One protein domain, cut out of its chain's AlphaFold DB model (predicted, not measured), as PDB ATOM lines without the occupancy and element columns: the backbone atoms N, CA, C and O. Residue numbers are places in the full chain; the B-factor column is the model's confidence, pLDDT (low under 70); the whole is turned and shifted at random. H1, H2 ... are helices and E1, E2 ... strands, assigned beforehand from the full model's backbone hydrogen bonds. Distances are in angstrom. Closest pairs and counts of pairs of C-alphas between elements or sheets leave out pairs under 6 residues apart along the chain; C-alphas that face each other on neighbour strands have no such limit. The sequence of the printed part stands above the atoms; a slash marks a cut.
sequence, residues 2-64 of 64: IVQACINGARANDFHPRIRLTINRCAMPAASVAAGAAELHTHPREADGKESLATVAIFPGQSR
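Overview. This is residues 2 to 64 of the 64 residues of an uncharacterized protein of Rhizobium leguminosarum bv. trifolii WSM2012 (UniProt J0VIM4). Little regular structure is here: a tiny sheet of two parallel strands, E1 and E2, is joined by a loopy crossover through two short helices, H1 and H2, and residues 59 to 64 stick out as a tail. Of 63 printed residues, 15 are in named elements, in the order E1, H1, H2, E2, class mixed. The whole is only just loose, close to compact, with a radius of gyration of the C-alphas of 12.9 A and spans of 38 by 27 by 18 A.

Along the chain. Find C-alpha 4 at (-37.541, 37.389, -35.789); from there E1, residues 4 to 6, runs 6.4 A. Its neighbour E2, residues 39 to 41, runs 6.7 A and ends at C-alpha 41, (-34.316, 40.756, -40.743). Between them look for H1, residues 23 to 26, 5.1 A, and H2, residues 30 to 34, 6.0 A.

Arrangement. E1 and E2 are parallel at 22 degrees; look for N 5 and O 39, 2.9 A apart, within hydrogen-bond range. E1, H1, H2 and E2 make a strand-helix-strand unit, parallel neighbour strands with helices between, its crossover right-handed. The closest C-alphas of E1 and H2, Ala 5 and Ser 32, are 6.5 A apart. H1 and E2 are apart. In H2 the O i to N i+4 pair is within hydrogen-bond range; H1 is too short for one.

Size, cuts and confidence. The C-alphas farthest apart, Phe 15 and Arg 64, are 40.2 A apart. The printed part has no cut; the link E1 to H1 is long. Residues 56 to 64 have pLDDT under 70.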
ATOM      1  N   ILE A   2     -44.144  36.804 -32.347       95.69
ATOM      2  CA  ILE A   2     -43.379  36.300 -33.500       95.69
ATOM      3  C   ILE A   2     -41.898  36.195 -33.134       95.69
ATOM      4  O   ILE A   2     -41.410  36.971 -32.317       95.69
ATOM      5  N   VAL A   3     -41.192  35.232 -33.726       97.25
ATOM      6  CA  VAL A   3     -39.731  35.120 -33.617       97.25
ATOM      7  C   VAL A   3     -39.110  35.711 -34.878       97.25
ATOM      8  O   VAL A   3     -39.357  35.214 -35.976       97.25
ATOM      9  N   GLN A   4     -38.289  36.746 -34.710       97.19
ATOM     10  CA  GLN A   4     -37.541  37.389 -35.789       97.19
ATOM     11  C   GLN A   4     -36.079  36.934 -35.762       97.19
ATOM     12  O   GLN A   4     -35.401  37.042 -34.739       97.19
ATOM     13  N   ALA A   5     -35.565  36.463 -36.899       96.06
ATOM     14  CA  ALA A   5     -34.155  36.127 -37.050       96.06
ATOM     15  C   ALA A   5     -33.380  37.279 -37.710       96.06
ATOM     16  O   ALA A   5     -33.500  37.523 -38.911       96.06
ATOM     17  N   CYS A   6     -32.527  37.948 -36.933       95.00
ATOM     18  CA  CYS A   6     -31.598  38.979 -37.406       95.00
ATOM     19  C   CYS A   6     -30.276  38.333 -37.843       95.00
ATOM     20  O   CYS A   6     -29.389  38.093 -37.024       95.00
ATOM     21  N   ILE A   7     -30.148  37.994 -39.127       92.62
ATOM     22  CA  ILE A   7     -29.148  37.009 -39.583       92.62
ATOM     23  C   ILE A   7     -27.771  37.576 -39.965       92.62
ATOM     24  O   ILE A   7     -26.849  36.801 -40.242       92.62
ATOM     25  N   ASN A   8     -27.606  38.900 -39.991       92.62
ATOM     26  CA  ASN A   8     -26.316  39.534 -40.271       92.62
ATOM     27  C   ASN A   8     -26.088  40.848 -39.506       92.62
ATOM     28  O   ASN A   8     -25.054  40.992 -38.854       92.62
ATOM     29  N   GLY A   9     -27.053  41.772 -39.521       91.62
ATOM     30  CA  GLY A   9     -26.916  43.077 -38.870       91.62
ATOM     31  C   GLY A   9     -25.753  43.902 -39.434       91.62
ATOM     32  O   GLY A   9     -25.239  43.612 -40.518       91.62
ATOM     33  N   ALA A  10     -25.291  44.886 -38.658       90.50
ATOM     34  CA  ALA A  10     -24.191  45.780 -39.031       90.50
ATOM     35  C   ALA A  10     -22.772  45.220 -38.800       90.50
ATOM     36  O   ALA A  10     -21.794  45.956 -38.695       90.50
ATOM     37  N   ARG A  11     -22.649  43.898 -38.653       91.25
ATOM     38  CA  ARG A  11     -21.397  43.237 -38.271       91.25
ATOM     39  C   ARG A  11     -20.467  43.044 -39.478       91.25
ATOM     40  O   ARG A  11     -20.921  42.718 -40.573       91.25
ATOM     41  N   ALA A  12     -19.165  43.215 -39.246       89.19
ATOM     42  CA  ALA A  12     -18.107  42.974 -40.228       89.19
ATOM     43  C   ALA A  12     -17.844  41.468 -40.449       89.19
ATOM     44  O   ALA A  12     -18.367  40.619 -39.722       89.19
ATOM     45  N   ASN A  13     -17.056  41.121 -41.478       90.62
ATOM     46  CA  ASN A  13     -16.826  39.721 -41.877       90.62
ATOM     47  C   ASN A  13     -16.076  38.883 -40.831       90.62
ATOM     48  O   ASN A  13     -16.271  37.670 -40.766       90.62
ATOM     49  N   ASP A  14     -15.279  39.540 -40.001       93.50
ATOM     50  CA  ASP A  14     -14.422  38.961 -38.972       93.50
ATOM     51  C   ASP A  14     -15.160  38.747 -37.645       93.50
ATOM     52  O   ASP A  14     -14.643  38.095 -36.743       93.50
ATOM     53  N   PHE A  15     -16.405  39.220 -37.540       94.50
ATOM     54  CA  PHE A  15     -17.222  39.051 -36.343       94.50
ATOM     55  C   PHE A  15     -17.526  37.579 -36.034       94.50
ATOM     56  O   PHE A  15     -17.507  37.164 -34.877       94.50
ATOM     57  N   HIS A  16     -17.863  36.784 -37.055       94.19
ATOM     58  CA  HIS A  16     -18.161  35.363 -36.893       94.19
ATOM     59  C   HIS A  16     -18.079  34.637 -38.243       94.19
ATOM     60  O   HIS A  16     -18.726  35.076 -39.192       94.19
ATOM     61  N   PRO A  17     -17.436  33.460 -38.356       92.38
ATOM     62  CA  PRO A  17     -17.252  32.771 -39.644       92.38
ATOM     63  C   PRO A  17     -18.572  32.436 -40.363       92.38
ATOM     64  O   PRO A  17     -18.656  32.360 -41.592       92.38
ATOM     65  N   ARG A  18     -19.661  32.255 -39.605       92.00
ATOM     66  CA  ARG A  18     -20.992  31.955 -40.163       92.00
ATOM     67  C   ARG A  18     -21.846  33.187 -40.485       92.00
ATOM     68  O   ARG A  18     -22.979  32.992 -40.926       92.00
ATOM     69  N   ILE A  19     -21.335  34.409 -40.313       93.00
ATOM     70  CA  ILE A  19     -22.084  35.625 -40.647       93.00
ATOM     71  C   ILE A  19     -22.498  35.645 -42.125       93.00
ATOM     72  O   ILE A  19     -21.724  35.283 -43.013       93.00
ATOM     73  N   ARG A  20     -23.751  36.021 -42.402       92.06
ATOM     74  CA  ARG A  20     -24.337  35.985 -43.750       92.06
ATOM     75  C   ARG A  20     -24.217  37.354 -44.423       92.06
ATOM     76  O   ARG A  20     -25.089  38.201 -44.284       92.06
ATOM     77  N   LEU A  21     -23.114  37.583 -45.131       91.81
ATOM     78  CA  LEU A  21     -22.846  38.876 -45.784       91.81
ATOM     79  C   LEU A  21     -23.120  38.884 -47.289       91.81
ATOM     80  O   LEU A  21     -23.109  39.948 -47.892       91.81
ATOM     81  N   THR A  22     -23.382  37.724 -47.895       89.25
ATOM     82  CA  THR A  22     -23.670  37.609 -49.330       89.25
ATOM     83  C   THR A  22     -25.139  37.288 -49.575       89.25
ATOM     84  O   THR A  22     -25.761  36.570 -48.787       89.25
ATOM     85  N   ILE A  23     -25.676  37.753 -50.710       86.75
ATOM     86  CA  ILE A  23     -27.071  37.521 -51.123       86.75
ATOM     87  C   ILE A  23     -27.415  36.029 -51.075       86.75
ATOM     88  O   ILE A  23     -28.395  35.650 -50.442       86.75
ATOM     89  N   ASN A  24     -26.568  35.164 -51.647       87.88
ATOM     90  CA  ASN A  24     -26.813  33.719 -51.677       87.88
ATOM     91  C   ASN A  24     -26.930  33.104 -50.265       87.88
ATOM     92  O   ASN A  24     -27.751  32.226 -50.017       87.88
ATOM     93  N   ARG A  25     -26.147  33.596 -49.297       89.19
ATOM     94  CA  ARG A  25     -26.225  33.120 -47.906       89.19
ATOM     95  C   ARG A  25     -27.462  33.650 -47.182       89.19
ATOM     96  O   ARG A  25     -28.013  32.935 -46.344       89.19
ATOM     97  N   CYS A  26     -27.891  34.877 -47.474       88.38
ATOM     98  CA  CYS A  26     -29.105  35.465 -46.902       88.38
ATOM     99  C   CYS A  26     -30.385  34.844 -47.484       88.38
ATOM    100  O   CYS A  26     -31.320  34.594 -46.731       88.38
ATOM    101  N   ALA A  27     -30.392  34.508 -48.778       86.69
ATOM    102  CA  ALA A  27     -31.531  33.927 -49.495       86.69
ATOM    103  C   ALA A  27     -31.881  32.484 -49.081       86.69
ATOM    104  O   ALA A  27     -32.938  31.982 -49.446       86.69
ATOM    105  N   MET A  28     -31.024  31.819 -48.297       86.62
ATOM    106  CA  MET A  28     -31.218  30.434 -47.841       86.62
ATOM    107  C   MET A  28     -31.429  30.352 -46.314       86.62
ATOM    108  O   MET A  28     -30.573  29.839 -45.582       86.62
ATOM    109  N   PRO A  29     -32.550  30.860 -45.770       88.38
ATOM    110  CA  PRO A  29     -32.794  30.972 -44.330       88.38
ATOM    111  C   PRO A  29     -33.302  29.678 -43.676       88.38
ATOM    112  O   PRO A  29     -33.761  29.724 -42.538       88.38
ATOM    113  N   ALA A  30     -33.211  28.526 -44.353       92.38
ATOM    114  CA  ALA A  30     -33.860  27.275 -43.950       92.38
ATOM    115  C   ALA A  30     -33.636  26.902 -42.472       92.38
ATOM    116  O   ALA A  30     -34.579  26.537 -41.782       92.38
ATOM    117  N   ALA A  31     -32.414  27.075 -41.958       93.31
ATOM    118  CA  ALA A  31     -32.102  26.810 -40.552       93.31
ATOM    119  C   ALA A  31     -32.848  27.735 -39.569       93.31
ATOM    120  O   ALA A  31     -33.270  27.279 -38.512       93.31
ATOM    121  N   SER A  32     -33.025  29.017 -39.907       95.12
ATOM    122  CA  SER A  32     -33.766  29.970 -39.070       95.12
ATOM    123  C   SER A  32     -35.258  29.639 -39.059       95.12
ATOM    124  O   SER A  32     -35.883  29.650 -38.004       95.12
ATOM    125  N   VAL A  33     -35.813  29.289 -40.223       95.94
ATOM    126  CA  VAL A  33     -37.223  28.895 -40.363       95.94
ATOM    127  C   VAL A  33     -37.494  27.584 -39.622       95.94
ATOM    128  O   VAL A  33     -38.444  27.503 -38.852       95.94
ATOM    129  N   ALA A  34     -36.621  26.585 -39.771       97.56
ATOM    130  CA  ALA A  34     -36.722  25.316 -39.048       97.56
ATOM    131  C   ALA A  34     -36.646  25.492 -37.519       97.56
ATOM    132  O   ALA A  34     -37.226  24.703 -36.782       97.56
ATOM    133  N   ALA A  35     -35.968  26.541 -37.041       97.00
ATOM    134  CA  ALA A  35     -35.912  26.909 -35.627       97.00
ATOM    135  C   ALA A  35     -37.130  27.732 -35.145       97.00
ATOM    136  O   ALA A  35     -37.168  28.130 -33.983       97.00
ATOM    137  N   GLY A  36     -38.116  27.994 -36.011       97.25
ATOM    138  CA  GLY A  36     -39.358  28.689 -35.665       97.25
ATOM    139  C   GLY A  36     -39.371  30.192 -35.957       97.25
ATOM    140  O   GLY A  36     -40.280  30.880 -35.494       97.25
ATOM    141  N   ALA A  37     -38.399  30.724 -36.707       97.62
ATOM    142  CA  ALA A  37     -38.454  32.117 -37.143       97.62
ATOM    143  C   ALA A  37     -39.642  32.339 -38.092       97.62
ATOM    144  O   ALA A  37     -39.756  31.679 -39.125       97.62
ATOM    145  N   ALA A  38     -40.492  33.300 -37.741       96.81
ATOM    146  CA  ALA A  38     -41.610  33.764 -38.559       96.81
ATOM    147  C   ALA A  38     -41.243  35.005 -39.393       96.81
ATOM    148  O   ALA A  38     -41.973  35.365 -40.310       96.81
ATOM    149  N   GLU A  39     -40.109  35.643 -39.090       96.62
ATOM    150  CA  GLU A  39     -39.609  36.827 -39.787       96.62
ATOM    151  C   GLU A  39     -38.086  36.767 -39.956       96.62
ATOM    152  O   GLU A  39     -37.362  36.245 -39.102       96.62
ATOM    153  N   LEU A  40     -37.595  37.330 -41.062       93.62
ATOM    154  CA  LEU A  40     -36.174  37.490 -41.345       93.62
ATOM    155  C   LEU A  40     -35.837  38.970 -41.460       93.62
ATOM    156  O   LEU A  40     -36.388  39.668 -42.306       93.62
ATOM    157  N   HIS A  41     -34.865  39.410 -40.665       94.38
ATOM    158  CA  HIS A  41     -34.316  40.756 -40.743       94.38
ATOM    159  C   HIS A  41     -32.909  40.712 -41.334       94.38
ATOM    160  O   HIS A  41     -32.020  40.017 -40.821       94.38
ATOM    161  N   THR A  42     -32.702  41.466 -42.410       91.81
ATOM    162  CA  THR A  42     -31.446  41.486 -43.166       91.81
ATOM    163  C   THR A  42     -30.963  42.902 -43.411       91.81
ATOM    164  O   THR A  42     -31.757  43.775 -43.739       91.81
ATOM    165  N   HIS A  43     -29.648  43.094 -43.342       93.31
ATOM    166  CA  HIS A  43     -28.958  44.289 -43.823       93.31
ATOM    167  C   HIS A  43     -28.307  43.955 -45.174       93.31
ATOM    168  O   HIS A  43     -27.334  43.191 -45.185       93.31
ATOM    169  N   PRO A  44     -28.849  44.428 -46.311       90.25
ATOM    170  CA  PRO A  44     -28.256  44.194 -47.623       90.25
ATOM    171  C   PRO A  44     -26.858  44.800 -47.719       90.25
ATOM    172  O   PRO A  44     -26.550  45.804 -47.073       90.25
ATOM    173  N   ARG A  45     -26.000  44.159 -48.514       89.75
ATOM    174  CA  ARG A  45     -24.617  44.581 -48.720       89.75
ATOM    175  C   ARG A  45     -24.242  44.490 -50.187       89.75
ATOM    176  O   ARG A  45     -24.667  43.552 -50.863       89.75
ATOM    177  N   GLU A  46     -23.428  45.436 -50.637       87.56
ATOM    178  CA  GLU A  46     -22.812  45.381 -51.962       87.56
ATOM    179  C   GLU A  46     -21.700  44.325 -52.018       87.56
ATOM    180  O   GLU A  46     -21.306  43.734 -51.008       87.56
ATOM    181  N   ALA A  47     -21.148  44.112 -53.214       86.25
ATOM    182  CA  ALA A  47     -20.015  43.212 -53.430       86.25
ATOM    183  C   ALA A  47     -18.771  43.571 -52.589       86.25
ATOM    184  O   ALA A  47     -17.978  42.686 -52.276       86.25
ATOM    185  N   ASP A  48     -18.615  44.840 -52.191       87.94
ATOM    186  CA  ASP A  48     -17.531  45.300 -51.310       87.94
ATOM    187  C   ASP A  48     -17.812  45.068 -49.810       87.94
ATOM    188  O   ASP A  48     -16.975  45.372 -48.959       87.94
ATOM    189  N   GLY A  49     -18.981  44.513 -49.473       86.56
ATOM    190  CA  GLY A  49     -19.390  44.184 -48.111       86.56
ATOM    191  C   GLY A  49     -19.957  45.357 -47.308       86.56
ATOM    192  O   GLY A  49     -20.360  45.145 -46.156       86.56
ATOM    193  N   LYS A  50     -20.030  46.569 -47.868       88.75
ATOM    194  CA  LYS A  50     -20.672  47.709 -47.201       88.75
ATOM    195  C   LYS A  50     -22.185  47.569 -47.222       88.75
ATOM    196  O   LYS A  50     -22.747  46.992 -48.147       88.75
ATOM    197  N   GLU A  51     -22.836  48.097 -46.189       91.00
ATOM    198  CA  GLU A  51     -24.296  48.171 -46.165       91.00
ATOM    199  C   GLU A  51     -24.819  49.046 -47.291       91.00
ATOM    200  O   GLU A  51     -24.219  50.062 -47.641       91.00
ATOM    201  N   SER A  52     -25.954  48.629 -47.833       87.44
ATOM    202  CA  SER A  52     -26.579  49.293 -48.958       87.44
ATOM    203  C   SER A  52     -28.088  49.301 -48.825       87.44
ATOM    204  O   SER A  52     -28.701  48.341 -48.357       87.44
ATOM    205  N   LEU A  53     -28.669  50.407 -49.277       88.25
ATOM    206  CA  LEU A  53     -30.098  50.562 -49.530       88.25
ATOM    207  C   LEU A  53     -30.384  50.638 -51.037       88.25
ATOM    208  O   LEU A  53     -31.513  50.923 -51.431       88.25
ATOM    209  N   ALA A  54     -29.363  50.442 -51.880       83.44
ATOM    210  CA  ALA A  54     -29.538  50.436 -53.321       83.44
ATOM    211  C   ALA A  54     -30.493  49.306 -53.715       83.44
ATOM    212  O   ALA A  54     -30.443  48.198 -53.173       83.44
ATOM    213  N   THR A  55     -31.380  49.590 -54.667       71.56
ATOM    214  CA  THR A  55     -32.256  48.553 -55.199       71.56
ATOM    215  C   THR A  55     -31.429  47.602 -56.058       71.56
ATOM    216  O   THR A  55     -30.672  48.017 -56.935       71.56
ATOM    217  N   VAL A  56     -31.593  46.312 -55.821       63.78
ATOM    218  CA  VAL A  56     -31.079  45.234 -56.661       63.78
ATOM    219  C   VAL A  56     -32.272  44.321 -56.884       63.78
ATOM    220  O   VAL A  56     -32.926  43.922 -55.921       63.78
ATOM    221  N   ALA A  57     -32.619  44.045 -58.142       49.72
ATOM    222  CA  ALA A  57     -33.765  43.203 -58.464       49.72
ATOM    223  C   ALA A  57     -33.596  41.823 -57.802       49.72
ATOM    224  O   ALA A  57     -32.772  41.015 -58.227       49.72
ATOM    225  N   ILE A  58     -34.378  41.544 -56.759       50.00
ATOM    226  CA  ILE A  58     -34.460  40.218 -56.142       50.00
ATOM    227  C   ILE A  58     -35.430  39.384 -56.988       50.00
ATOM    228  O   ILE A  58     -36.539  39.088 -56.564       50.00
ATOM    229  N   PHE A  59     -35.042  39.041 -58.218       39.03
ATOM    230  CA  PHE A  59     -35.782  38.088 -59.047       39.03
ATOM    231  C   PHE A  59     -34.813  37.184 -59.818       39.03
ATOM    232  O   PHE A  59     -34.081  37.670 -60.683       39.03
ATOM    233  N   PRO A  60     -34.812  35.861 -59.576       41.34
ATOM    234  CA  PRO A  60     -34.253  34.923 -60.530       41.34
ATOM    235  C   PRO A  60     -35.244  34.804 -61.695       41.34
ATOM    236  O   PRO A  60     -36.203  34.042 -61.630       41.34
ATOM    237  N   GLY A  61     -35.014  35.573 -62.759       44.84
ATOM    238  CA  GLY A  61     -35.590  35.282 -64.073       44.84
ATOM    239  C   GLY A  61     -36.723  36.182 -64.556       44.84
ATOM    240  O   GLY A  61     -37.795  35.681 -64.864       44.84
ATOM    241  N   GLN A  62     -36.459  37.474 -64.756       43.66
ATOM    242  CA  GLN A  62     -37.173  38.238 -65.788       43.66
ATOM    243  C   GLN A  62     -36.304  39.393 -66.300       43.66
ATOM    244  O   GLN A  62     -36.397  40.534 -65.862       43.66
ATOM    245  N   SER A  63     -35.421  39.069 -67.248       40.41
ATOM    246  CA  SER A  63     -35.015  40.011 -68.290       40.41
ATOM    247  C   SER A  63     -35.753  39.617 -69.569       40.41
ATOM    248  O   SER A  63     -35.252  38.801 -70.349       40.41
ATOM    249  N   ARG A  64     -36.977  40.121 -69.712       42.88
ATOM    250  CA  ARG A  64     -37.701  40.407 -70.958       42.88
ATOM    251  C   ARG A  64     -39.034  41.042 -70.597       42.88
ATOM    252  O   ARG A  64     -39.711  40.470 -69.717       42.88
TER     253      ARG A  64